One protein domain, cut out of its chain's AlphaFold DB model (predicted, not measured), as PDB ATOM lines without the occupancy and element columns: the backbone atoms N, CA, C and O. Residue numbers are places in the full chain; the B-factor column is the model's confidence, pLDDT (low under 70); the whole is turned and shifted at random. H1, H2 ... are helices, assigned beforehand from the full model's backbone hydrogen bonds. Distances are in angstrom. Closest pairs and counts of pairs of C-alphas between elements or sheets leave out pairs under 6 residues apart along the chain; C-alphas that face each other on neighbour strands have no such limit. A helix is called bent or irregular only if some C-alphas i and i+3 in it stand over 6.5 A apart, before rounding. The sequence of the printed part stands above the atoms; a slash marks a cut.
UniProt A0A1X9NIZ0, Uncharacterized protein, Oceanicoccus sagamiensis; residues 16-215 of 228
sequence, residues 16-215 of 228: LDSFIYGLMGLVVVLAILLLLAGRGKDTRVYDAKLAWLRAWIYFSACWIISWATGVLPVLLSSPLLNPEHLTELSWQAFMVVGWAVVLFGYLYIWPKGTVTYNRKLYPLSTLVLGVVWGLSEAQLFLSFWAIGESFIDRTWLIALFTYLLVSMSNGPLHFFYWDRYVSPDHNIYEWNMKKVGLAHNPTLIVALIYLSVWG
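AT A GLANCE: This is residues 16 to 215 of the 228 residues of an uncharacterized protein of Oceanicoccus sagamiensis (UniProt A0A1X9NIZ0). Six long helices make a slab, with H1 and H2 on one side, H5 and H6 in the middle, and H7 and H4 on the other side; H5 slants past H2 and H6. Short H3 packs near one end of H2, and residues 118 to 128, of which 123 to 128 belong to H5, stick out. The printed part has 200 residues with seven named helices, H1 to H7 in chain order, and no named strand; its class is all helix. It is compact, with a radius of gyration of the C-alphas of 18.5 A and spans of 58 by 41 by 31 A.

HOW THE PARTS SIT: Start with H1, residues 16 to 38, which touches H2, residues 48 to 68, in a helical hairpin; their closest C-alphas, of Val 27 and Ile 57, are 5.5 A apart, at a shallow tilt of 27 degrees. H2 and H3, residues 71 to 77, only just touch, with 3 pairs of C-alphas within 8 A, and touch only at the corner; C-alphas 66 and 72 are closest, at 5.1 A. H4, residues 89 to 109, is apart from H1, H2, H3, H5 and H6. H5, residues 123 to 151, touches H2 with residues 132 to 143 alone; C-alphas 62 and 140 are closest, at 5.3 A, at a tilt of 37 degrees, only just steep. H6, residues 155 to 181, forms a hairpin with H5 at a steep tilt of 43 degrees; C-alphas 148 and 158 are closest, at 5.3 A. H2, H5 and H6 form a bundle, a group of helices packed together. H7, residues 189 to 214, touches H4 at a shallow tilt of 16 degrees, opposite ways, with C-alphas 105 and 199 closest, at 4.0 A. Every O i to N i+4 pair is within hydrogen-bond range in H1, H2, H3 and H4; the counts are 24 of 25 in H5, 19 of 23 in H6 and 18 of 22 in H7.

IN THESE COORDINATES: Find C-alpha 16 at (42.000, 61.910, 35.087), where H1 begins its 32.2 A. H2 spans 30.2 A, H4 28.3 A and H5 42.7 A. H6 spans 36.2 A with a kink of 40 degrees near residue 174, and is only just irregular: C-alphas 176 and 179 are 6.7 A apart. H7 spans 36.7 A, only just irregular with C-alphas 190 and 193 at 6.6 A, and ends at C-alpha 214, (66.691, 69.954, 30.435).

THE WHOLE: Look at Gly 40 and Thr 87 for the two C-alphas farthest apart, 60.7 A. The printed part has no cut; the links H3 to H4 and H4 to H5 are long. No printed residue is under 70 in pLDDT.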
ATOM      1  N   LEU A  16      41.753  60.474  35.084       94.62
ATOM      2  CA  LEU A  16      42.000  61.910  35.087       94.62
ATOM      3  C   LEU A  16      40.781  62.698  34.610       94.62
ATOM      4  O   LEU A  16      40.407  63.676  35.249       94.62
ATOM      5  N   ASP A  17      40.096  62.224  33.571       93.69
ATOM      6  CA  ASP A  17      38.895  62.886  33.053       93.69
ATOM      7  C   ASP A  17      37.783  62.937  34.107       93.69
ATOM      8  O   ASP A  17      37.160  63.977  34.314       93.69
ATOM      9  N   SER A  18      37.589  61.845  34.855       95.31
ATOM     10  CA  SER A  18      36.608  61.797  35.949       95.31
ATOM     11  C   SER A  18      36.937  62.806  37.052       95.31
ATOM     12  O   SER A  18      36.047  63.495  37.554       95.31
ATOM     13  N   PHE A  19      38.219  62.926  37.409       95.81
ATOM     14  CA  PHE A  19      38.689  63.928  38.365       95.81
ATOM     15  C   PHE A  19      38.417  65.357  37.865       95.81
ATOM     16  O   PHE A  19      37.903  66.188  38.619       95.81
ATOM     17  N   ILE A  20      38.682  65.633  36.586       97.06
ATOM     18  CA  ILE A  20      38.446  66.945  35.976       97.06
ATOM     19  C   ILE A  20      36.959  67.283  35.889       97.06
ATOM     20  O   ILE A  20      36.579  68.409  36.213       97.06
ATOM     21  N   TYR A  21      36.093  66.331  35.545       96.31
ATOM     22  CA  TYR A  21      34.645  66.547  35.589       96.31
ATOM     23  C   TYR A  21      34.160  66.865  37.007       96.31
ATOM     24  O   TYR A  21      33.318  67.748  37.190       96.31
ATOM     25  N   GLY A  22      34.746  66.222  38.021       97.38
ATOM     26  CA  GLY A  22      34.534  66.580  39.424       97.38
ATOM     27  C   GLY A  22      34.929  68.030  39.727       97.38
ATOM     28  O   GLY A  22      34.143  68.763  40.332       97.38
ATOM     29  N   LEU A  23      36.101  68.478  39.261       96.75
ATOM     30  CA  LEU A  23      36.546  69.870  39.412       96.75
ATOM     31  C   LEU A  23      35.637  70.867  38.680       96.75
ATOM     32  O   LEU A  23      35.327  71.920  39.232       96.75
ATOM     33  N   MET A  24      35.163  70.545  37.476       97.94
ATOM     34  CA  MET A  24      34.198  71.383  36.755       97.94
ATOM     35  C   MET A  24      32.888  71.519  37.540       97.94
ATOM     36  O   MET A  24      32.383  72.630  37.715       97.94
ATOM     37  N   GLY A  25      32.367  70.412  38.081       98.00
ATOM     38  CA  GLY A  25      31.204  70.427  38.969       98.00
ATOM     39  C   GLY A  25      31.438  71.278  40.222       98.00
ATOM     40  O   GLY A  25      30.585  72.091  40.588       98.00
ATOM     41  N   LEU A  26      32.620  71.164  40.838       97.56
ATOM     42  CA  LEU A  26      33.016  71.983  41.982       97.56
ATOM     43  C   LEU A  26      33.035  73.478  41.634       97.56
ATOM     44  O   LEU A  26      32.490  74.274  42.395       97.56
ATOM     45  N   VAL A  27      33.596  73.872  40.486       97.94
ATOM     46  CA  VAL A  27      33.596  75.274  40.029       97.94
ATOM     47  C   VAL A  27      32.175  75.814  39.916       97.94
ATOM     48  O   VAL A  27      31.910  76.915  40.399       97.94
ATOM     49  N   VAL A  28      31.248  75.045  39.337       98.19
ATOM     50  CA  VAL A  28      29.837  75.449  39.227       98.19
ATOM     51  C   VAL A  28      29.226  75.666  40.612       98.19
ATOM     52  O   VAL A  28      28.615  76.708  40.856       98.19
ATOM     53  N   VAL A  29      29.433  74.734  41.546       98.31
ATOM     54  CA  VAL A  29      28.932  74.863  42.924       98.31
ATOM     55  C   VAL A  29      29.528  76.091  43.615       98.31
ATOM     56  O   VAL A  29      28.788  76.892  44.187       98.31
ATOM     57  N   LEU A  30      30.845  76.288  43.538       97.81
ATOM     58  CA  LEU A  30      31.525  77.432  44.145       97.81
ATOM     59  C   LEU A  30      31.061  78.761  43.540       97.81
ATOM     60  O   LEU A  30      30.881  79.728  44.278       97.81
ATOM     61  N   ALA A  31      30.823  78.815  42.229       96.94
ATOM     62  CA  ALA A  31      30.295  79.996  41.555       96.94
ATOM     63  C   ALA A  31      28.869  80.322  42.024       96.94
ATOM     64  O   ALA A  31      28.579  81.474  42.349       96.94
ATOM     65  N   ILE A  32      27.997  79.315  42.146       97.75
ATOM     66  CA  ILE A  32      26.650  79.487  42.710       97.75
ATOM     67  C   ILE A  32      26.743  80.013  44.146       97.75
ATOM     68  O   ILE A  32      26.089  81.000  44.484       97.75
ATOM     69  N   LEU A  33      27.588  79.409  44.984       97.44
ATOM     70  CA  LEU A  33      27.796  79.853  46.363       97.44
ATOM     71  C   LEU A  33      28.343  81.280  46.431       97.44
ATOM     72  O   LEU A  33      27.901  82.052  47.279       97.44
ATOM     73  N   LEU A  34      29.261  81.655  45.537       95.50
ATOM     74  CA  LEU A  34      29.815  83.005  45.464       95.50
ATOM     75  C   LEU A  34      28.725  84.027  45.135       95.50
ATOM     76  O   LEU A  34      28.643  85.065  45.792       95.50
ATOM     77  N   LEU A  35      27.861  83.719  44.164       94.88
ATOM     78  CA  LEU A  35      26.734  84.574  43.793       94.88
ATOM     79  C   LEU A  35      25.729  84.704  44.940       94.88
ATOM     80  O   LEU A  35      25.319  85.814  45.267       94.88
ATOM     81  N   LEU A  36      25.354  83.592  45.579       95.62
ATOM     82  CA  LEU A  36      24.396  83.592  46.686       95.62
ATOM     83  C   LEU A  36      24.940  84.326  47.916       95.62
ATOM     84  O   LEU A  36      24.251  85.181  48.468       95.62
ATOM     85  N   ALA A  37      26.176  84.039  48.323       92.88
ATOM     86  CA  ALA A  37      26.806  84.660  49.486       92.88
ATOM     87  C   ALA A  37      27.188  86.131  49.250       92.88
ATOM     88  O   ALA A  37      27.367  86.877  50.215       92.88
ATOM     89  N   GLY A  38      27.348  86.539  47.988       90.88
ATOM     90  CA  GLY A  38      27.650  87.914  47.593       90.88
ATOM     91  C   GLY A  38      26.427  88.830  47.522       90.88
ATOM     92  O   GLY A  38      26.588  90.050  47.485       90.88
ATOM     93  N   ARG A  39      25.203  88.283  47.521       91.38
ATOM     94  CA  ARG A  39      23.974  89.086  47.449       91.38
ATOM     95  C   ARG A  39      23.884  90.070  48.615       91.38
ATOM     96  O   ARG A  39      23.961  89.681  49.775       91.38
ATOM     97  N   GLY A  40      23.696  91.345  48.280       88.19
ATOM     98  CA  GLY A  40      23.537  92.426  49.256       88.19
ATOM     99  C   GLY A  40      24.817  92.821  49.997       88.19
ATOM    100  O   GLY A  40      24.741  93.648  50.901       88.19
ATOM    101  N   LYS A  41      25.983  92.264  49.640       88.81
ATOM    102  CA  LYS A  41      27.264  92.663  50.235       88.81
ATOM    103  C   LYS A  41      27.906  93.810  49.464       88.81
ATOM    104  O   LYS A  41      27.892  93.828  48.235       88.81
ATOM    105  N   ASP A  42      28.521  94.734  50.196       86.50
ATOM    106  CA  ASP A  42      29.364  95.773  49.607       86.50
ATOM    107  C   ASP A  42      30.685  95.151  49.133       86.50
ATOM    108  O   ASP A  42      31.493  94.683  49.933       86.50
ATOM    109  N   THR A  43      30.922  95.161  47.822       79.56
ATOM    110  CA  THR A  43      32.127  94.593  47.200       79.56
ATOM    111  C   THR A  43      33.406  95.376  47.503       79.56
ATOM    112  O   THR A  43      34.483  94.956  47.082       79.56
ATOM    113  N   ARG A  44      33.310  96.530  48.174       81.88
ATOM    114  CA  ARG A  44      34.462  97.323  48.637       81.88
ATOM    115  C   ARG A  44      34.976  96.867  50.000       81.88
ATOM    116  O   ARG A  44      36.090  97.227  50.363       81.88
ATOM    117  N   VAL A  45      34.180  96.104  50.748       85.81
ATOM    118  CA  VAL A  45      34.557  95.589  52.065       85.81
ATOM    119  C   VAL A  45      35.057  94.159  51.910       85.81
ATOM    120  O   VAL A  45      34.415  93.326  51.268       85.81
ATOM    121  N   TYR A  46      36.213  93.869  52.505       87.44
ATOM    122  CA  TYR A  46      36.768  92.524  52.485       87.44
ATOM    123  C   TYR A  46      35.855  91.531  53.211       87.44
ATOM    124  O   TYR A  46      35.452  91.749  54.353       87.44
ATOM    125  N   ASP A  47      35.584  90.402  52.558       90.56
ATOM    126  CA  ASP A  47      34.849  89.283  53.134       90.56
ATOM    127  C   ASP A  47      35.627  87.988  52.914       90.56
ATOM    128  O   ASP A  47      35.781  87.522  51.782       90.56
ATOM    129  N   ALA A  48      36.083  87.387  54.014       89.44
ATOM    130  CA  ALA A  48      36.909  86.187  53.972       89.44
ATOM    131  C   ALA A  48      36.202  85.000  53.296       89.44
ATOM    132  O   ALA A  48      36.844  84.239  52.577       89.44
ATOM    133  N   LYS A  49      34.883  84.830  53.473       91.06
ATOM    134  CA  LYS A  49      34.159  83.708  52.850       91.06
ATOM    135  C   LYS A  49      34.145  83.865  51.335       91.06
ATOM    136  O   LYS A  49      34.428  82.911  50.617       91.06
ATOM    137  N   LEU A  50      33.851  85.071  50.850       93.38
ATOM    138  CA  LEU A  50      33.868  85.343  49.413       93.38
ATOM    139  C   LEU A  50      35.283  85.258  48.829       93.38
ATOM    140  O   LEU A  50      35.446  84.757  47.719       93.38
ATOM    141  N   ALA A  51      36.296  85.714  49.568       91.81
ATOM    142  CA  ALA A  51      37.699  85.590  49.183       91.81
ATOM    143  C   ALA A  51      38.096  84.126  48.947       91.81
ATOM    144  O   ALA A  51      38.631  83.791  47.891       91.81
ATOM    145  N   TRP A  52      37.742  83.235  49.875       92.44
ATOM    146  CA  TRP A  52      38.030  81.806  49.746       92.44
ATOM    147  C   TRP A  52      37.287  81.140  48.591       92.44
ATOM    148  O   TRP A  52      37.881  80.336  47.877       92.44
ATOM    149  N   LEU A  53      36.022  81.497  48.351       95.00
ATOM    150  CA  LEU A  53      35.286  80.995  47.186       95.00
ATOM    151  C   LEU A  53      35.986  81.385  45.875       95.00
ATOM    152  O   LEU A  53      36.157  80.546  44.995       95.00
ATOM    153  N   ARG A  54      36.457  82.633  45.768       94.31
ATOM    154  CA  ARG A  54      37.218  83.113  44.604       94.31
ATOM    155  C   ARG A  54      38.544  82.378  44.428       94.31
ATOM    156  O   ARG A  54      38.859  81.997  43.304       94.31
ATOM    157  N   ALA A  55      39.290  82.164  45.513       92.19
ATOM    158  CA  ALA A  55      40.560  81.443  45.478       92.19
ATOM    159  C   ALA A  55      40.377  80.002  44.976       92.19
ATOM    160  O   ALA A  55      41.076  79.574  44.064       92.19
ATOM    161  N   TRP A  56      39.384  79.275  45.497       95.25
ATOM    162  CA  TRP A  56      39.123  77.896  45.075       95.25
ATOM    163  C   TRP A  56      38.608  77.781  43.638       95.25
ATOM    164  O   TRP A  56      38.967  76.828  42.943       95.25
ATOM    165  N   ILE A  57      37.822  78.755  43.162       96.00
ATOM    166  CA  ILE A  57      37.453  78.844  41.739       96.00
ATOM    167  C   ILE A  57      38.709  79.028  40.884       96.00
ATOM    168  O   ILE A  57      38.878  78.309  39.903       96.00
ATOM    169  N   TYR A  58      39.599  79.948  41.269       93.88
ATOM    170  CA  TYR A  58      40.852  80.192  40.557       93.88
ATOM    171  C   TYR A  58      41.732  78.936  40.499       93.88
ATOM    172  O   TYR A  58      42.105  78.516  39.405       93.88
ATOM    173  N   PHE A  59      41.990  78.282  41.637       94.62
ATOM    174  CA  PHE A  59      42.788  77.052  41.675       94.62
ATOM    175  C   PHE A  59      42.186  75.966  40.780       94.62
ATOM    176  O   PHE A  59      42.882  75.392  39.949       94.62
ATOM    177  N   SER A  60      40.875  75.742  40.872       97.06
ATOM    178  CA  SER A  60      40.194  74.747  40.038       97.06
ATOM    179  C   SER A  60      40.303  75.079  38.545       97.06
ATOM    180  O   SER A  60      40.563  74.191  37.734       97.06
ATOM    181  N   ALA A  61      40.162  76.355  38.172       96.00
ATOM    182  CA  ALA A  61      40.300  76.801  36.790       96.00
ATOM    183  C   ALA A  61      41.713  76.547  36.244       96.00
ATOM    184  O   ALA A  61      41.846  76.041  35.132       96.00
ATOM    185  N   CYS A  62      42.760  76.819  37.028       95.50
ATOM    186  CA  CYS A  62      44.136  76.513  36.639       95.50
ATOM    187  C   CYS A  62      44.337  75.021  36.336       95.50
ATOM    188  O   CYS A  62      44.955  74.679  35.331       95.50
ATOM    189  N   TRP A  63      43.788  74.130  37.166       96.25
ATOM    190  CA  TRP A  63      43.904  72.680  36.968       96.25
ATOM    191  C   TRP A  63      43.123  72.197  35.740       96.25
ATOM    192  O   TRP A  63      43.611  71.346  34.999       96.25
ATOM    193  N   ILE A  64      41.944  72.769  35.479       97.94
ATOM    194  CA  ILE A  64      41.159  72.471  34.272       97.94
ATOM    195  C   ILE A  64      41.907  72.925  33.009       97.94
ATOM    196  O   ILE A  64      41.989  72.167  32.046       97.94
ATOM    197  N   ILE A  65      42.492  74.129  33.014       97.12
ATOM    198  CA  ILE A  65      43.305  74.642  31.896       97.12
ATOM    199  C   ILE A  65      44.546  73.761  31.679       97.12
ATOM    200  O   ILE A  65      44.874  73.417  30.544       97.12
ATOM    201  N   SER A  66      45.198  73.345  32.765       95.88
ATOM    202  CA  SER A  66      46.344  72.432  32.738       95.88
ATOM    203  C   SER A  66      46.002  71.090  32.095       95.88
ATOM    204  O   SER A  66      46.764  70.572  31.284       95.88
ATOM    205  N   TRP A  67      44.832  70.529  32.399       96.50
ATOM    206  CA  TRP A  67      44.350  69.327  31.720       96.50
ATOM    207  C   TRP A  67      44.045  69.582  30.243       96.50
ATOM    208  O   TRP A  67      44.518  68.835  29.393       96.50
ATOM    209  N   ALA A  68      43.324  70.661  29.926       96.00
ATOM    210  CA  ALA A  68      42.917  70.979  28.557       96.00
ATOM    211  C   ALA A  68      44.104  71.243  27.614       96.00
ATOM    212  O   ALA A  68      44.001  71.013  26.413       96.00
ATOM    213  N   THR A  69      45.228  71.719  28.150       95.38
ATOM    214  CA  THR A  69      46.474  71.943  27.397       95.38
ATOM    215  C   THR A  69      47.423  70.740  27.407       95.38
ATOM    216  O   THR A  69      48.500  70.818  26.826       95.38
ATOM    217  N   GLY A  70      47.051  69.630  28.058       93.38
ATOM    218  CA  GLY A  70      47.877  68.422  28.157       93.38
ATOM    219  C   GLY A  70      49.001  68.492  29.199       93.38
ATOM    220  O   GLY A  70      49.740  67.526  29.371       93.38
ATOM    221  N   VAL A  71      49.117  69.591  29.946       93.75
ATOM    222  CA  VAL A  71      50.141  69.779  30.984       93.75
ATOM    223  C   VAL A  71      49.941  68.822  32.154       93.75
ATOM    224  O   VAL A  71      50.867  68.099  32.513       93.75
ATOM    225  N   LEU A  72      48.744  68.781  32.747       93.69
ATOM    226  CA  LEU A  72      48.456  67.939  33.916       93.69
ATOM    227  C   LEU A  72      48.777  66.448  33.684       93.69
ATOM    228  O   LEU A  72      49.500  65.872  34.499       93.69
ATOM    229  N   PRO A  73      48.297  65.794  32.611       93.12
ATOM    230  CA  PRO A  73      48.657  64.401  32.341       93.12
ATOM    231  C   PRO A  73      50.163  64.196  32.110       93.12
ATOM    232  O   PRO A  73      50.719  63.230  32.632       93.12
ATOM    233  N   VAL A  74      50.854  65.108  31.411       90.44
ATOM    234  CA  VAL A  74      52.319  65.032  31.257       90.44
ATOM    235  C   VAL A  74      53.003  65.103  32.621       90.44
ATOM    236  O   VAL A  74      53.820  64.236  32.923       90.44
ATOM    237  N   LEU A  75      52.615  66.043  33.486       89.62
ATOM    238  CA  LEU A  75      53.163  66.179  34.839       89.62
ATOM    239  C   LEU A  75      52.963  64.927  35.698       89.62
ATOM    240  O   LEU A  75      53.879  64.526  36.408       89.62
ATOM    241  N   LEU A  76      51.783  64.304  35.637       90.19
ATOM    242  CA  LEU A  76      51.467  63.103  36.420       90.19
ATOM    243  C   LEU A  76      52.198  61.847  35.928       90.19
ATOM    244  O   LEU A  76      52.367  60.898  36.689       90.19
ATOM    245  N   SER A  77      52.596  61.831  34.657       88.00
ATOM    246  CA  SER A  77      53.295  60.705  34.023       88.00
ATOM    247  C   SER A  77      54.819  60.855  34.004       88.00
ATOM    248  O   SER A  77      55.533  59.874  33.802       88.00
ATOM    249  N   SER A  78      55.313  62.077  34.197       83.00
ATOM    250  CA  SER A  78      56.730  62.409  34.093       83.00
ATOM    251  C   SER A  78      57.422  62.242  35.446       83.00
ATOM    252  O   SER A  78      56.843  62.578  36.483       83.00
ATOM    253  N   PRO A  79      58.676  61.763  35.482       79.44
ATOM    254  CA  PRO A  79      59.420  61.709  36.728       79.44
ATOM    255  C   PRO A  79      59.682  63.133  37.242       79.44
ATOM    256  O   PRO A  79      59.974  64.046  36.472       79.44
ATOM    257  N   LEU A  80      59.614  63.323  38.564       73.75
ATOM    258  CA  LEU A  80      59.889  64.626  39.189       73.75
ATOM    259  C   LEU A  80      61.327  65.106  38.937       73.75
ATOM    260  O   LEU A  80      61.579  66.305  38.848       73.75
ATOM    261  N   LEU A  81      62.259  64.158  38.830       73.38
ATOM    262  CA  LEU A  81      63.661  64.371  38.498       73.38
ATOM    263  C   LEU A  81      64.017  63.432  37.350       73.38
ATOM    264  O   LEU A  81      63.739  62.239  37.453       73.38
ATOM    265  N   ASN A  82      64.647  63.945  36.293       74.19
ATOM    266  CA  ASN A  82      65.212  63.086  35.255       74.19
ATOM    267  C   ASN A  82      66.541  62.492  35.770       74.19
ATOM    268  O   ASN A  82      67.486  63.260  35.984       74.19
ATOM    269  N   PRO A  83      66.647  61.161  35.978       78.75
ATOM    270  CA  PRO A  83      67.872  60.536  36.468       78.75
ATOM    271  C   PRO A  83      69.081  60.750  35.551       78.75
ATOM    272  O   PRO A  83      70.211  60.736  36.032       78.75
ATOM    273  N   GLU A  84      68.851  60.977  34.256       83.19
ATOM    274  CA  GLU A  84      69.903  61.150  33.249       83.19
ATOM    275  C   GLU A  84      70.768  62.389  33.508       83.19
ATOM    276  O   GLU A  84      71.971  62.358  33.267       83.19
ATOM    277  N   HIS A  85      70.186  63.450  34.077       83.31
ATOM    278  CA  HIS A  85      70.895  64.705  34.347       83.31
ATOM    279  C   HIS A  85      71.494  64.775  35.758       83.31
ATOM    280  O   HIS A  85      72.200  65.729  36.084       83.31
ATOM    281  N   LEU A  86      71.263  63.769  36.615       83.62
ATOM    282  CA  LEU A  86      71.733  63.799  38.007       83.62
ATOM    283  C   LEU A  86      73.256  63.825  38.128       83.62
ATOM    284  O   LEU A  86      73.767  64.282  39.146       83.62
ATOM    285  N   THR A  87      73.986  63.337  37.126       89.88
ATOM    286  CA  THR A  87      75.457  63.334  37.093       89.88
ATOM    287  C   THR A  87      76.039  64.530  36.335       89.88
ATOM    288  O   THR A  87      77.254  64.731  36.357       89.88
ATOM    289  N   GLU A  88      75.204  65.353  35.693       92.00
ATOM    290  CA  GLU A  88      75.652  66.519  34.937       92.00
ATOM    291  C   GLU A  88      75.980  67.689  35.869       92.00
ATOM    292  O   GLU A  88      75.112  68.237  36.551       92.00
ATOM    293  N   LEU A  89      77.239  68.135  35.859       93.44
ATOM    294  CA  LEU A  89      77.680  69.247  36.706       93.44
ATOM    295  C   LEU A  89      76.928  70.554  36.402       93.44
ATOM    296  O   LEU A  89      76.629  71.316  37.319       93.44
ATOM    297  N   SER A  90      76.610  70.816  35.130       91.19
ATOM    298  CA  SER A  90      75.835  71.991  34.711       91.19
ATOM    299  C   SER A  90      74.434  71.989  35.321       91.19
ATOM    300  O   SER A  90      74.014  73.009  35.866       91.19
ATOM    301  N   TRP A  91      73.746  70.845  35.282       89.44
ATOM    302  CA  TRP A  91      72.433  70.659  35.897       89.44
ATOM    303  C   TRP A  91      72.503  70.860  37.414       89.44
ATOM    304  O   TRP A  91      71.787  71.692  37.969       89.44
ATOM    305  N   GLN A  92      73.436  70.181  38.088       89.75
ATOM    306  CA  GLN A  92      73.617  70.298  39.539       89.75
ATOM    307  C   GLN A  92      73.910  71.742  39.970       89.75
ATOM    308  O   GLN A  92      73.285  72.256  40.901       89.75
ATOM    309  N   ALA A  93      74.835  72.419  39.283       91.31
ATOM    310  CA  ALA A  93      75.191  73.804  39.574       91.31
ATOM    311  C   ALA A  93      73.987  74.732  39.392       91.31
ATOM    312  O   ALA A  93      73.701  75.563  40.258       91.31
ATOM    313  N   PHE A  94      73.231  74.557  38.306       89.50
ATOM    314  CA  PHE A  94      72.028  75.341  38.068       89.50
ATOM    315  C   PHE A  94      70.934  75.033  39.106       89.50
ATOM    316  O   PHE A  94      70.120  75.897  39.419       89.50
ATOM    317  N   MET A  95      70.921  73.833  39.704       87.25
ATOM    318  CA  MET A  95      69.925  73.416  40.710       87.25
ATOM    319  C   MET A  95      70.189  74.121  42.021       87.25
ATOM    320  O   MET A  95      69.275  74.677  42.628       87.25
ATOM    321  N   VAL A  96      71.462  74.177  42.406       91.06
ATOM    322  CA  VAL A  96      71.919  74.966  43.548       91.06
ATOM    323  C   VAL A  96      71.590  76.444  43.343       91.06
ATOM    324  O   VAL A  96      71.033  77.067  44.245       91.06
ATOM    325  N   VAL A  97      71.862  77.002  42.156       91.06
ATOM    326  CA  VAL A  97      71.513  78.398  41.837       91.06
ATOM    327  C   VAL A  97      70.003  78.623  41.915       91.06
ATOM    328  O   VAL A  97      69.568  79.601  42.519       91.06
ATOM    329  N   GLY A  98      69.192  77.722  41.362       89.62
ATOM    330  CA  GLY A  98      67.739  77.851  41.398       89.62
ATOM    331  C   GLY A  98      67.168  77.797  42.807       89.62
ATOM    332  O   GLY A  98      66.366  78.660  43.167       89.62
ATOM    333  N   TRP A  99      67.646  76.873  43.643       89.62
ATOM    334  CA  TRP A  99      67.299  76.857  45.062       89.62
ATOM    335  C   TRP A  99      67.750  78.125  45.777       89.62
ATOM    336  O   TRP A  99      66.971  78.686  46.539       89.62
ATOM    337  N   ALA A 100      68.960  78.621  45.521       92.94
ATOM    338  CA  ALA A 100      69.437  79.859  46.128       92.94
ATOM    339  C   ALA A 100      68.547  81.055  45.754       92.94
ATOM    340  O   ALA A 100      68.183  81.839  46.629       92.94
ATOM    341  N   VAL A 101      68.138  81.166  44.483       92.12
ATOM    342  CA  VAL A 101      67.223  82.213  44.004       92.12
ATOM    343  C   VAL A 101      65.853  82.101  44.671       92.12
ATOM    344  O   VAL A 101      65.340  83.107  45.159       92.12
ATOM    345  N   VAL A 102      65.275  80.898  44.751       88.31
ATOM    346  CA  VAL A 102      63.983  80.669  45.419       88.31
ATOM    347  C   VAL A 102      64.076  80.977  46.914       88.31
ATOM    348  O   VAL A 102      63.299  81.772  47.430       88.31
ATOM    349  N   LEU A 103      65.053  80.416  47.623       90.12
ATOM    350  CA  LEU A 103      65.204  80.640  49.061       90.12
ATOM    351  C   LEU A 103      65.473  82.117  49.368       90.12
ATOM    352  O   LEU A 103      64.884  82.662  50.295       90.12
ATOM    353  N   PHE A 104      66.296  82.802  48.575       91.81
ATOM    354  CA  PHE A 104      66.518  84.236  48.743       91.81
ATOM    355  C   PHE A 104      65.249  85.052  48.460       91.81
ATOM    356  O   PHE A 104      64.853  85.895  49.270       91.81
ATOM    357  N   GLY A 105      64.577  84.786  47.339       89.50
ATOM    358  CA  GLY A 105      63.346  85.471  46.962       89.50
ATOM    359  C   GLY A 105      62.259  85.319  48.024       89.50
ATOM    360  O   GLY A 105      61.655  86.306  48.439       89.50
ATOM    361  N   TYR A 106      62.062  84.108  48.534       84.75
ATOM    362  CA  TYR A 106      60.909  83.807  49.372       84.75
ATOM    363  C   TYR A 106      61.182  83.787  50.884       84.75
ATOM    364  O   TYR A 106      60.285  84.090  51.660       84.75
ATOM    365  N   LEU A 107      62.409  83.522  51.346       88.06
ATOM    366  CA  LEU A 107      62.743  83.629  52.778       88.06
ATOM    367  C   LEU A 107      63.292  85.004  53.168       88.06
ATOM    368  O   LEU A 107      63.212  85.373  54.337       88.06
ATOM    369  N   TYR A 108      63.859  85.764  52.225       90.62
ATOM    370  CA  TYR A 108      64.496  87.046  52.535       90.62
ATOM    371  C   TYR A 108      63.790  88.252  51.916       90.62
ATOM    372  O   TYR A 108      63.563  89.242  52.613       90.62
ATOM    373  N   ILE A 109      63.442  88.207  50.625       91.94
ATOM    374  CA  ILE A 109      62.742  89.325  49.974       91.94
ATOM    375  C   ILE A 109      61.259  89.323  50.341       91.94
ATOM    376  O   ILE A 109      60.731  90.375  50.695       91.94
ATOM    377  N   TRP A 110      60.595  88.166  50.308       86.25
ATOM    378  CA  TRP A 110      59.152  88.079  50.523       86.25
ATOM    379  C   TRP A 110      58.684  88.617  51.876       86.25
ATOM    380  O   TRP A 110      57.764  89.430  51.872       86.25
ATOM    381  N   PRO A 111      59.309  88.291  53.027       87.50
ATOM    382  CA  PRO A 111      58.844  88.820  54.310       87.50
ATOM    383  C   PRO A 111      58.976  90.344  54.412       87.50
ATOM    384  O   PRO A 111      58.265  90.986  55.187       87.50
ATOM    385  N   LYS A 112      59.866  90.956  53.619       89.62
ATOM    386  CA  LYS A 112      60.022  92.408  53.602       89.62
ATOM    387  C   LYS A 112      58.817  93.048  52.930       89.62
ATOM    388  O   LYS A 112      58.541  92.852  51.750       89.62
ATOM    389  N   GLY A 113      58.106  93.844  53.717       84.94
ATOM    390  CA  GLY A 113      56.884  94.488  53.273       84.94
ATOM    391  C   GLY A 113      55.666  93.572  53.252       84.94
ATOM    392  O   GLY A 113      54.643  94.022  52.763       84.94
ATOM    393  N   THR A 114      55.726  92.346  53.788       86.88
ATOM    394  CA  THR A 114      54.509  91.595  54.142       86.88
ATOM    395  C   THR A 114      54.027  92.056  55.513       86.88
ATOM    396  O   THR A 114      54.780  92.011  56.487       86.88
ATOM    397  N   VAL A 115      52.775  92.494  55.616       85.94
ATOM    398  CA  VAL A 115      52.201  92.943  56.891       85.94
ATOM    399  C   VAL A 115      51.489  91.793  57.600       85.94
ATOM    400  O   VAL A 115      50.545  91.179  57.101       85.94
ATOM    401  N   THR A 116      51.945  91.481  58.810       81.88
ATOM    402  CA  THR A 116      51.392  90.375  59.605       81.88
ATOM    403  C   THR A 116      50.317  90.834  60.586       81.88
ATOM    404  O   THR A 116      49.518  90.009  61.020       81.88
ATOM    405  N   TYR A 117      50.260  92.132  60.918       85.31
ATOM    406  CA  TYR A 117      49.352  92.725  61.916       85.31
ATOM    407  C   TYR A 117      49.311  91.953  63.247       85.31
ATOM    408  O   TYR A 117      48.255  91.826  63.862       85.31
ATOM    409  N   ASN A 118      50.447  91.383  63.669       85.38
ATOM    410  CA  ASN A 118      50.549  90.506  64.844       85.38
ATOM    411  C   ASN A 118      49.566  89.317  64.834       85.38
ATOM    412  O   ASN A 118      49.260  88.747  65.883       85.38
ATOM    413  N   ARG A 119      49.057  88.922  63.659       84.38
ATOM    414  CA  ARG A 119      48.206  87.741  63.513       84.38
ATOM    415  C   ARG A 119      49.016  86.489  63.824       84.38
ATOM    416  O   ARG A 119      50.192  86.384  63.479       84.38
ATOM    417  N   LYS A 120      48.358  85.519  64.455       89.56
ATOM    418  CA  LYS A 120      48.940  84.204  64.720       89.56
ATOM    419  C   LYS A 120      49.275  83.506  63.398       89.56
ATOM    420  O   LYS A 120      48.426  83.438  62.511       89.56
ATOM    421  N   LEU A 121      50.484  82.955  63.300       85.19
ATOM    422  CA  LEU A 121      50.888  82.106  62.183       85.19
ATOM    423  C   LEU A 121      50.289  80.702  62.345       85.19
ATOM    424  O   LEU A 121      50.387  80.095  63.415       85.19
ATOM    425  N   TYR A 122      49.690  80.186  61.273       89.25
ATOM    426  CA  TYR A 122      49.132  78.835  61.205       89.25
ATOM    427  C   TYR A 122      49.924  78.013  60.181       89.25
ATOM    428  O   TYR A 122      49.480  77.878  59.042       89.25
ATOM    429  N   PRO A 123      51.087  77.453  60.562       86.75
ATOM    430  CA  PRO A 123      52.075  76.942  59.610       86.75
ATOM    431  C   PRO A 123      51.537  75.822  58.715       86.75
ATOM    432  O   PRO A 123      51.855  75.781  57.533       86.75
ATOM    433  N   LEU A 124      50.679  74.942  59.241       89.56
ATOM    434  CA  LEU A 124      50.093  73.866  58.442       89.56
ATOM    435  C   LEU A 124      49.140  74.401  57.365       89.56
ATOM    436  O   LEU A 124      49.242  74.010  56.207       89.56
ATOM    437  N   SER A 125      48.231  75.307  57.732       87.06
ATOM    438  CA  SER A 125      47.285  75.910  56.783       87.06
ATOM    439  C   SER A 125      48.011  76.744  55.730       87.06
ATOM    440  O   SER A 125      47.694  76.654  54.549       87.06
ATOM    441  N   THR A 126      49.008  77.508  56.172       84.69
ATOM    442  CA  THR A 126      49.944  78.257  55.332       84.69
ATOM    443  C   THR A 126      50.630  77.346  54.312       84.69
ATOM    444  O   THR A 126      50.575  77.626  53.117       84.69
ATOM    445  N   LEU A 127      51.198  76.220  54.756       84.88
ATOM    446  CA  LEU A 127      51.886  75.272  53.882       84.88
ATOM    447  C   LEU A 127      50.932  74.655  52.854       84.88
ATOM    448  O   LEU A 127      51.239  74.639  51.667       84.88
ATOM    449  N   VAL A 128      49.766  74.172  53.293       88.94
ATOM    450  CA  VAL A 128      48.769  73.570  52.392       88.94
ATOM    451  C   VAL A 128      48.324  74.575  51.334       88.94
ATOM    452  O   VAL A 128      48.265  74.238  50.153       88.94
ATOM    453  N   LEU A 129      48.051  75.818  51.738       87.12
ATOM    454  CA  LEU A 129      47.663  76.867  50.804       87.12
ATOM    455  C   LEU A 129      48.786  77.192  49.818       87.12
ATOM    456  O   LEU A 129      48.524  77.269  48.621       87.12
ATOM    457  N   GLY A 130      50.017  77.347  50.309       84.81
ATOM    458  CA  GLY A 130      51.189  77.614  49.477       84.81
ATOM    459  C   GLY A 130      51.424  76.513  48.442       84.81
ATOM    460  O   GLY A 130      51.678  76.809  47.277       84.81
ATOM    461  N   VAL A 131      51.248  75.243  48.825       86.69
ATOM    462  CA  VAL A 131      51.323  74.097  47.904       86.69
ATOM    463  C   VAL A 131      50.222  74.166  46.850       86.69
ATOM    464  O   VAL A 131      50.514  74.109  45.658       86.69
ATOM    465  N   VAL A 132      48.956  74.290  47.263       91.69
ATOM    466  CA  VAL A 132      47.815  74.285  46.333       91.69
ATOM    467  C   VAL A 132      47.911  75.445  45.354       91.69
ATOM    468  O   VAL A 132      47.734  75.252  44.150       91.69
ATOM    469  N   TRP A 133      48.232  76.637  45.848       88.00
ATOM    470  CA  TRP A 133      48.453  77.794  45.001       88.00
ATOM    471  C   TRP A 133      49.626  77.554  44.061       88.00
ATOM    472  O   TRP A 133      49.439  77.617  42.847       88.00
ATOM    473  N   GLY A 134      50.812  77.260  44.598       86.31
ATOM    474  CA  GLY A 134      52.034  77.113  43.813       86.31
ATOM    475  C   GLY A 134      51.877  76.094  42.687       86.31
ATOM    476  O   GLY A 134      52.235  76.383  41.549       86.31
ATOM    477  N   LEU A 135      51.246  74.949  42.967       89.81
ATOM    478  CA  LEU A 135      50.929  73.942  41.954       89.81
ATOM    479  C   LEU A 135      49.903  74.432  40.930       89.81
ATOM    480  O   LEU A 135      50.044  74.134  39.747       89.81
ATOM    481  N   SER A 136      48.868  75.159  41.352       92.31
ATOM    482  CA  SER A 136      47.854  75.693  40.433       92.31
ATOM    483  C   SER A 136      48.476  76.690  39.455       92.31
ATOM    484  O   SER A 136      48.281  76.603  38.247       92.31
ATOM    485  N   GLU A 137      49.275  77.616  39.963       88.81
ATOM    486  CA  GLU A 137      49.876  78.664  39.149       88.81
ATOM    487  C   GLU A 137      51.016  78.146  38.266       88.81
ATOM    488  O   GLU A 137      51.079  78.492  37.089       88.81
ATOM    489  N   ALA A 138      51.867  77.252  38.782       88.75
ATOM    490  CA  ALA A 138      52.901  76.600  37.982       88.75
ATOM    491  C   ALA A 138      52.305  75.865  36.773       88.75
ATOM    492  O   ALA A 138      52.815  75.974  35.659       88.75
ATOM    493  N   GLN A 139      51.185  75.173  36.978       91.81
ATOM    494  CA  GLN A 139      50.443  74.511  35.910       91.81
ATOM    495  C   GLN A 139      49.840  75.493  34.899       91.81
ATOM    496  O   GLN A 139      49.900  75.245  33.694       91.81
ATOM    497  N   LEU A 140      49.301  76.626  35.357       92.44
ATOM    498  CA  LEU A 140      48.827  77.682  34.463       92.44
ATOM    499  C   LEU A 140      49.972  78.236  33.598       92.44
ATOM    500  O   LEU A 140      49.802  78.433  32.398       92.44
ATOM    501  N   PHE A 141      51.154  78.441  34.175       91.62
ATOM    502  CA  PHE A 141      52.318  78.944  33.440       91.62
ATOM    503  C   PHE A 141      52.833  77.935  32.417       91.62
ATOM    504  O   PHE A 141      53.119  78.298  31.277       91.62
ATOM    505  N   LEU A 142      52.878  76.658  32.792       92.19
ATOM    506  CA  LEU A 142      53.162  75.568  31.864       92.19
ATOM    507  C   LEU A 142      52.116  75.469  30.746       92.19
ATOM    508  O   LEU A 142      52.463  75.134  29.620       92.19
ATOM    509  N   SER A 143      50.857  75.824  31.015       94.88
ATOM    510  CA  SER A 143      49.811  75.857  29.983       94.88
ATOM    511  C   SER A 143      50.107  76.916  28.916       94.88
ATOM    512  O   SER A 143      49.870  76.677  27.735       94.88
ATOM    513  N   PHE A 144      50.689  78.064  29.289       94.69
ATOM    514  CA  PHE A 144      51.171  79.044  28.309       94.69
ATOM    515  C   PHE A 144      52.320  78.491  27.466       94.69
ATOM    516  O   PHE A 144      52.332  78.703  26.255       94.69
ATOM    517  N   TRP A 145      53.241  77.737  28.069       93.88
ATOM    518  CA  TRP A 145      54.291  77.047  27.320       93.88
ATOM    519  C   TRP A 145      53.708  76.044  26.317       93.88
ATOM    520  O   TRP A 145      54.035  76.111  25.134       93.88
ATOM    521  N   ALA A 146      52.804  75.166  26.760       94.00
ATOM    522  CA  ALA A 146      52.142  74.170  25.913       94.00
ATOM    523  C   ALA A 146      51.388  74.818  24.738       94.00
ATOM    524  O   ALA A 146      51.464  74.356  23.599       94.00
ATOM    525  N   ILE A 147      50.716  75.948  24.986       95.50
ATOM    526  CA  ILE A 147      50.098  76.753  23.928       95.50
ATOM    527  C   ILE A 147      51.163  77.273  22.954       95.50
ATOM    528  O   ILE A 147      50.980  77.148  21.746       95.50
ATOM    529  N   GLY A 148      52.282  77.811  23.446       95.31
ATOM    530  CA  GLY A 148      53.386  78.275  22.602       95.31
ATOM    531  C   GLY A 148      53.960  77.170  21.712       95.31
ATOM    532  O   GLY A 148      54.174  77.393  20.522       95.31
ATOM    533  N   GLU A 149      54.122  75.954  22.238       93.81
ATOM    534  CA  GLU A 149      54.566  74.791  21.457       93.81
ATOM    535  C   GLU A 149      53.636  74.467  20.285       93.81
ATOM    536  O   GLU A 149      54.088  73.931  19.276       93.81
ATOM    537  N   SER A 150      52.346  74.807  20.353       93.06
ATOM    538  CA  SER A 150      51.417  74.511  19.257       93.06
ATOM    539  C   SER A 150      51.713  75.298  17.969       93.06
ATOM    540  O   SER A 150      51.383  74.811  16.889       93.06
ATOM    541  N   PHE A 151      52.398  76.449  18.050       94.81
ATOM    542  CA  PHE A 151      52.672  77.311  16.887       94.81
ATOM    543  C   PHE A 151      54.089  77.915  16.818       94.81
ATOM    544  O   PHE A 151      54.393  78.623  15.858       94.81
ATOM    545  N   ILE A 152      54.966  77.658  17.793       95.00
ATOM    546  CA  ILE A 152      56.360  78.126  17.806       95.00
ATOM    547  C   ILE A 152      57.299  76.918  17.832       95.00
ATOM    548  O   ILE A 152      57.200  76.074  18.715       95.00
ATOM    549  N   ASP A 153      58.268  76.873  16.916       90.94
ATOM    550  CA  ASP A 153      59.215  75.749  16.841       90.94
ATOM    551  C   ASP A 153      60.490  75.961  17.672       90.94
ATOM    552  O   ASP A 153      61.140  75.007  18.093       90.94
ATOM    553  N   ARG A 154      60.902  77.215  17.902       91.62
ATOM    554  CA  ARG A 154      62.152  77.508  18.624       91.62
ATOM    555  C   ARG A 154      61.895  77.605  20.126       91.62
ATOM    556  O   ARG A 154      61.236  78.540  20.571       91.62
ATOM    557  N   THR A 155      62.519  76.731  20.912       90.75
ATOM    558  CA  THR A 155      62.381  76.664  22.382       90.75
ATOM    559  C   THR A 155      62.585  78.006  23.083       90.75
ATOM    560  O   THR A 155      61.783  78.391  23.926       90.75
ATOM    561  N   TRP A 156      63.608  78.779  22.705       91.50
ATOM    562  CA  TRP A 156      63.852  80.087  23.328       91.50
ATOM    563  C   TRP A 156      62.752  81.119  23.015       91.50
ATOM    564  O   TRP A 156      62.500  82.004  23.832       91.50
ATOM    565  N   LEU A 157      62.071  81.001  21.863       94.94
ATOM    566  CA  LEU A 157      60.903  81.826  21.538       94.94
ATOM    567  C   LEU A 157      59.681  81.391  22.351       94.94
ATOM    568  O   LEU A 157      58.940  82.259  22.800       94.94
ATOM    569  N   ILE A 158      59.497  80.088  22.595       94.25
ATOM    570  CA  ILE A 158      58.452  79.580  23.503       94.25
ATOM    571  C   ILE A 158      58.707  80.083  24.930       94.25
ATOM    572  O   ILE A 158      57.783  80.558  25.591       94.25
ATOM    573  N   ALA A 159      59.960  80.059  25.393       92.25
ATOM    574  CA  ALA A 159      60.345  80.585  26.700       92.25
ATOM    575  C   ALA A 159      60.059  82.086  26.822       92.25
ATOM    576  O   ALA A 159      59.467  82.520  27.808       92.25
ATOM    577  N   LEU A 160      60.417  82.877  25.804       95.31
ATOM    578  CA  LEU A 160      60.115  84.308  25.762       95.31
ATOM    579  C   LEU A 160      58.602  84.570  25.731       95.31
ATOM    580  O   LEU A 160      58.113  85.414  26.477       95.31
ATOM    581  N   PHE A 161      57.857  83.830  24.908       95.50
ATOM    582  CA  PHE A 161      56.397  83.894  24.843       95.50
ATOM    583  C   PHE A 161      55.761  83.606  26.208       95.50
ATOM    584  O   PHE A 161      54.943  84.388  26.694       95.50
ATOM    585  N   THR A 162      56.201  82.528  26.858       93.81
ATOM    586  CA  THR A 162      55.739  82.126  28.189       93.81
ATOM    587  C   THR A 162      56.062  83.201  29.218       93.81
ATOM    588  O   THR A 162      55.173  83.624  29.948       93.81
ATOM    589  N   TYR A 163      57.301  83.700  29.243       92.62
ATOM    590  CA  TYR A 163      57.716  84.775  30.143       92.62
ATOM    591  C   TYR A 163      56.816  86.006  30.004       92.62
ATOM    592  O   TYR A 163      56.304  86.505  31.002       92.62
ATOM    593  N   LEU A 164      56.571  86.462  28.771       93.06
ATOM    594  CA  LEU A 164      55.733  87.631  28.511       93.06
ATOM    595  C   LEU A 164      54.292  87.412  28.969       93.06
ATOM    596  O   LEU A 164      53.754  88.274  29.661       93.06
ATOM    597  N   LEU A 165      53.681  86.267  28.648       92.12
ATOM    598  CA  LEU A 165      52.323  85.967  29.097       92.12
ATOM    599  C   LEU A 165      52.228  85.889  30.615       92.12
ATOM    600  O   LEU A 165      51.337  86.513  31.180       92.12
ATOM    601  N   VAL A 166      53.162  85.201  31.275       89.81
ATOM    602  CA  VAL A 166      53.202  85.123  32.737       89.81
ATOM    603  C   VAL A 166      53.350  86.516  33.345       89.81
ATOM    604  O   VAL A 166      52.566  86.896  34.213       89.81
ATOM    605  N   SER A 167      54.312  87.317  32.887       82.94
ATOM    606  CA  SER A 167      54.511  88.674  33.405       82.94
ATOM    607  C   SER A 167      53.289  89.571  33.171       82.94
ATOM    608  O   SER A 167      52.912  90.335  34.062       82.94
ATOM    609  N   MET A 168      52.647  89.467  32.003       80.81
ATOM    610  CA  MET A 168      51.476  90.269  31.639       80.81
ATOM    611  C   MET A 168      50.188  89.810  32.312       80.81
ATOM    612  O   MET A 168      49.332  90.646  32.573       80.81
ATOM    613  N   SER A 169      50.010  88.517  32.578       76.81
ATOM    614  CA  SER A 169      48.808  88.013  33.238       76.81
ATOM    615  C   SER A 169      48.889  88.229  34.740       76.81
ATOM    616  O   SER A 169      47.904  88.615  35.365       76.81
ATOM    617  N   ASN A 170      50.065  88.006  35.330       76.38
ATOM    618  CA  ASN A 170      50.168  87.876  36.771       76.38
ATOM    619  C   ASN A 170      50.130  89.220  37.498       76.38
ATOM    620  O   ASN A 170      49.418  89.354  38.486       76.38
ATOM    621  N   GLY A 171      50.818  90.243  36.983       73.38
ATOM    622  CA  GLY A 171      50.774  91.587  37.571       73.38
ATOM    623  C   GLY A 171      49.346  92.147  37.659       73.38
ATOM    624  O   GLY A 171      48.887  92.459  38.758       73.38
ATOM    625  N   PRO A 172      48.605  92.229  36.539       78.19
ATOM    626  CA  PRO A 172      47.211  92.666  36.531       78.19
ATOM    627  C   PRO A 172      46.276  91.759  37.335       78.19
ATOM    628  O   PRO A 172      45.424  92.279  38.051       78.19
ATOM    629  N   LEU A 173      46.418  90.429  37.257       79.62
ATOM    630  CA  LEU A 173      45.584  89.509  38.036       79.62
ATOM    631  C   LEU A 173      45.772  89.740  39.538       79.62
ATOM    632  O   LEU A 173      44.788  89.861  40.270       79.62
ATOM    633  N   HIS A 174      47.019  89.858  39.992       78.50
ATOM    634  CA  HIS A 174      47.310  90.158  41.383       78.50
ATOM    635  C   HIS A 174      46.758  91.529  41.777       78.50
ATOM    636  O   HIS A 174      45.952  91.624  42.696       78.50
ATOM    637  N   PHE A 175      47.090  92.572  41.021       76.12
ATOM    638  CA  PHE A 175      46.740  93.942  41.381       76.12
ATOM    639  C   PHE A 175      45.230  94.230  41.322       76.12
ATOM    640  O   PHE A 175      44.660  94.803  42.249       76.12
ATOM    641  N   PHE A 176      44.554  93.845  40.235       80.06
ATOM    642  CA  PHE A 176      43.144  94.191  40.017       80.06
ATOM    643  C   PHE A 176      42.167  93.210  40.658       80.06
ATOM    644  O   PHE A 176      41.021  93.587  40.927       80.06
ATOM    645  N   TYR A 177      42.588  91.963  40.890       84.31
ATOM    646  CA  TYR A 177      41.702  90.923  41.396       84.31
ATOM    647  C   TYR A 177      42.156  90.346  42.734       84.31
ATOM    648  O   TYR A 177      41.388  90.398  43.696       84.31
ATOM    649  N   TRP A 178      43.376  89.816  42.827       84.81
ATOM    650  CA  TRP A 178      43.816  89.096  44.023       84.81
ATOM    651  C   TRP A 178      43.937  90.010  45.247       84.81
ATOM    652  O   TRP A 178      43.285  89.773  46.266       84.81
ATOM    653  N   ASP A 179      44.683  91.101  45.116       81.00
ATOM    654  CA  ASP A 179      44.940  92.092  46.165       81.00
ATOM    655  C   ASP A 179      43.674  92.874  46.524       81.00
ATOM    656  O   ASP A 179      43.588  93.491  47.577       81.00
ATOM    657  N   ARG A 180      42.649  92.837  45.669       82.50
ATOM    658  CA  ARG A 180      41.371  93.497  45.937       82.50
ATOM    659  C   ARG A 180      40.354  92.577  46.601       82.50
ATOM    660  O   ARG A 180      39.655  92.996  47.519       82.50
ATOM    661  N   TYR A 181      40.218  91.346  46.112       85.44
ATOM    662  CA  TYR A 181      39.089  90.476  46.456       85.44
ATOM    663  C   TYR A 181      39.465  89.217  47.233       85.44
ATOM    664  O   TYR A 181      38.556  88.556  47.744       85.44
ATOM    665  N   VAL A 182      40.752  88.865  47.293       81.25
ATOM    666  CA  VAL A 182      41.221  87.611  47.898       81.25
ATOM    667  C   VAL A 182      42.138  87.865  49.090       81.25
ATOM    668  O   VAL A 182      41.907  87.304  50.156       81.25
ATOM    669  N   SER A 183      43.139  88.729  48.947       81.31
ATOM    670  CA  SER A 183      44.092  89.035  50.017       81.31
ATOM    671  C   SER A 183      44.421  90.533  50.058       81.31
ATOM    672  O   SER A 183      45.519  90.935  49.677       81.31
ATOM    673  N   PRO A 184      43.478  91.393  50.478       77.44
ATOM    674  CA  PRO A 184      43.752  92.816  50.609       77.44
ATOM    675  C   PRO A 184      44.735  93.113  51.731       77.44
ATOM    676  O   PRO A 184      44.804  92.394  52.731       77.44
ATOM    677  N   ASP A 185      45.493  94.190  51.528       71.62
ATOM    678  CA  ASP A 185      46.425  94.764  52.496       71.62
ATOM    679  C   ASP A 185      47.423  93.745  53.070       71.62
ATOM    680  O   ASP A 185      47.756  93.798  54.249       71.62
ATOM    681  N   HIS A 186      47.892  92.780  52.269       76.38
ATOM    682  CA  HIS A 186      48.921  91.830  52.715       76.38
ATOM    683  C   HIS A 186      50.349  92.328  52.454       76.38
ATOM    684  O   HIS A 186      51.282  91.850  53.101       76.38
ATOM    685  N   ASN A 187      50.513  93.331  51.581       81.12
ATOM    686  CA  ASN A 187      51.802  93.926  51.249       81.12
ATOM    687  C   ASN A 187      51.807  95.454  51.352       81.12
ATOM    688  O   ASN A 187      50.834  96.125  51.013       81.12
ATOM    689  N   ILE A 188      52.958  96.001  51.738       85.12
ATOM    690  CA  ILE A 188      53.285  97.418  51.598       85.12
ATOM    691  C   ILE A 188      53.587  97.699  50.116       85.12
ATOM    692  O   ILE A 188      54.407  97.008  49.502       85.12
ATOM    693  N   TYR A 189      52.943  98.720  49.549       82.19
ATOM    694  CA  TYR A 189      52.972  99.027  48.115       82.19
ATOM    695  C   TYR A 189      54.395  99.150  47.537       82.19
ATOM    696  O   TYR A 189      54.683  98.603  46.472       82.19
ATOM    697  N   GLU A 190      55.327  99.783  48.256       84.69
ATOM    698  CA  GLU A 190      56.716  99.981  47.817       84.69
ATOM    699  C   GLU A 190      57.496  98.668  47.665       84.69
ATOM    700  O   GLU A 190      58.500  98.611  46.946       84.69
ATOM    701  N   TRP A 191      57.065  97.608  48.352       87.50
ATOM    702  CA  TRP A 191      57.687  96.293  48.265       87.50
ATOM    703  C   TRP A 191      57.115  95.430  47.144       87.50
ATOM    704  O   TRP A 191      57.825  94.536  46.692       87.50
ATOM    705  N   ASN A 192      55.923  95.721  46.611       83.56
ATOM    706  CA  ASN A 192      55.311  94.918  45.543       83.56
ATOM    707  C   ASN A 192      56.208  94.828  44.302       83.56
ATOM    708  O   ASN A 192      56.569  93.734  43.869       83.56
ATOM    709  N   MET A 193      56.665  95.969  43.779       83.38
ATOM    710  CA  MET A 193      57.551  95.979  42.606       83.38
ATOM    711  C   MET A 193      58.904  95.316  42.887       83.38
ATOM    712  O   MET A 193      59.475  94.668  42.009       83.38
ATOM    713  N   LYS A 194      59.408  95.431  44.122       88.56
ATOM    714  CA  LYS A 194      60.655  94.775  44.537       88.56
ATOM    715  C   LYS A 194      60.489  93.260  44.594       88.56
ATOM    716  O   LYS A 194      61.367  92.557  44.116       88.56
ATOM    717  N   LYS A 195      59.372  92.751  45.116       86.25
ATOM    718  CA  LYS A 195      59.063  91.312  45.139       86.25
ATOM    719  C   LYS A 195      58.932  90.747  43.727       86.25
ATOM    720  O   LYS A 195      59.511  89.704  43.434       86.25
ATOM    721  N   VAL A 196      58.283  91.475  42.818       84.81
ATOM    722  CA  VAL A 196      58.224  91.090  41.399       84.81
ATOM    723  C   VAL A 196      59.627  91.007  40.792       84.81
ATOM    724  O   VAL A 196      59.997  89.978  40.230       84.81
ATOM    725  N   GLY A 197      60.432  92.061  40.938       87.19
ATOM    726  CA  GLY A 197      61.754  92.135  40.313       87.19
ATOM    727  C   GLY A 197      62.824  91.240  40.946       87.19
ATOM    728  O   GLY A 197      63.730  90.807  40.242       87.19
ATOM    729  N   LEU A 198      62.740  90.967  42.251       89.56
ATOM    730  CA  LEU A 198      63.796  90.289  43.017       89.56
ATOM    731  C   LEU A 198      63.430  88.871  43.476       89.56
ATOM    732  O   LEU A 198      64.329  88.135  43.871       89.56
ATOM    733  N   ALA A 199      62.151  88.484  43.437       88.38
ATOM    734  CA  ALA A 199      61.712  87.121  43.742       88.38
ATOM    735  C   ALA A 199      61.069  86.468  42.511       88.38
ATOM    736  O   ALA A 199      61.630  85.526  41.959       88.38
ATOM    737  N   HIS A 200      59.953  87.005  42.010       85.69
ATOM    738  CA  HIS A 200      59.194  86.336  40.946       85.69
ATOM    739  C   HIS A 200      59.948  86.233  39.617       85.69
ATOM    740  O   HIS A 200      60.076  85.133  39.081       85.69
ATOM    741  N   ASN A 201      60.460  87.346  39.081       89.56
ATOM    742  CA  ASN A 201      61.133  87.340  37.780       89.56
ATOM    743  C   ASN A 201      62.399  86.467  37.783       89.56
ATOM    744  O   ASN A 201      62.531  85.646  36.876       89.56
ATOM    745  N   PRO A 202      63.304  86.556  38.783       91.12
ATOM    746  CA  PRO A 202      64.456  85.664  38.859       91.12
ATOM    747  C   PRO A 202      64.061  84.186  38.923       91.12
ATOM    748  O   PRO A 202      64.617  83.380  38.179       91.12
ATOM    749  N   THR A 203      63.072  83.827  39.751       89.44
ATOM    750  CA  THR A 203      62.579  82.445  39.840       89.44
ATOM    751  C   THR A 203      61.998  81.967  38.511       89.44
ATOM    752  O   THR A 203      62.330  80.870  38.067       89.44
ATOM    753  N   LEU A 204      61.186  82.788  37.841       88.94
ATOM    754  CA  LEU A 204      60.596  82.451  36.547       88.94
ATOM    755  C   LEU A 204      61.663  82.260  35.463       88.94
ATOM    756  O   LEU A 204      61.606  81.285  34.721       88.94
ATOM    757  N   ILE A 205      62.649  83.157  35.386       91.06
ATOM    758  CA  ILE A 205      63.745  83.068  34.411       91.06
ATOM    759  C   ILE A 205      64.531  81.774  34.617       91.06
ATOM    760  O   ILE A 205      64.752  81.034  33.661       91.06
ATOM    761  N   VAL A 206      64.909  81.469  35.860       90.38
ATOM    762  CA  VAL A 206      65.608  80.220  36.183       90.38
ATOM    763  C   VAL A 206      64.762  79.009  35.797       90.38
ATOM    764  O   VAL A 206      65.273  78.089  35.163       90.38
ATOM    765  N   ALA A 207      63.472  79.011  36.128       87.50
ATOM    766  CA  ALA A 207      62.587  77.893  35.830       87.50
ATOM    767  C   ALA A 207      62.390  77.681  34.316       87.50
ATOM    768  O   ALA A 207      62.377  76.545  33.848       87.50
ATOM    769  N   LEU A 208      62.314  78.761  33.531       89.75
ATOM    770  CA  LEU A 208      62.232  78.691  32.070       89.75
ATOM    771  C   LEU A 208      63.540  78.220  31.431       89.75
ATOM    772  O   LEU A 208      63.488  77.459  30.468       89.75
ATOM    773  N   ILE A 209      64.703  78.620  31.957       89.94
ATOM    774  CA  ILE A 209      65.995  78.067  31.519       89.94
ATOM    775  C   ILE A 209      66.025  76.564  31.807       89.94
ATOM    776  O   ILE A 209      66.393  75.783  30.933       89.94
ATOM    777  N   TYR A 210      65.560  76.159  32.991       86.19
ATOM    778  CA  TYR A 210      65.453  74.759  33.379       86.19
ATOM    779  C   TYR A 210      64.635  73.928  32.396       86.19
ATOM    780  O   TYR A 210      65.096  72.897  31.901       86.19
ATOM    781  N   LEU A 211      63.434  74.418  32.093       86.44
ATOM    782  CA  LEU A 211      62.525  73.779  31.155       86.44
ATOM    783  C   LEU A 211      63.111  73.754  29.735       86.44
ATOM    784  O   LEU A 211      63.019  72.742  29.053       86.44
ATOM    785  N   SER A 212      63.765  74.839  29.311       88.06
ATOM    786  CA  SER A 212      64.320  74.967  27.958       88.06
ATOM    787  C   SER A 212      65.534  74.073  27.703       88.06
ATOM    788  O   SER A 212      65.726  73.631  26.574       88.06
ATOM    789  N   VAL A 213      66.388  73.874  28.711       87.88
ATOM    790  CA  VAL A 213      67.670  73.166  28.559       87.88
ATOM    791  C   VAL A 213      67.537  71.680  28.885       87.88
ATOM    792  O   VAL A 213      68.104  70.864  28.167       87.88
ATOM    793  N   TRP A 214      66.783  71.332  29.933       85.25
ATOM    794  CA  TRP A 214      66.691  69.954  30.435       85.25
ATOM    795  C   TRP A 214      65.287  69.343  30.340       85.25
ATOM    796  O   TRP A 214      65.112  68.184  30.700       85.25
ATOM    797  N   GLY A 215      64.264  70.091  29.906       78.06
ATOM    798  CA  GLY A 215      62.901  69.557  29.770       78.06
ATOM    799  C   GLY A 215      62.251  69.130  31.094       78.06
ATOM    800  O   GLY A 215      61.321  68.330  31.093       78.06
TER     801      GLY A 215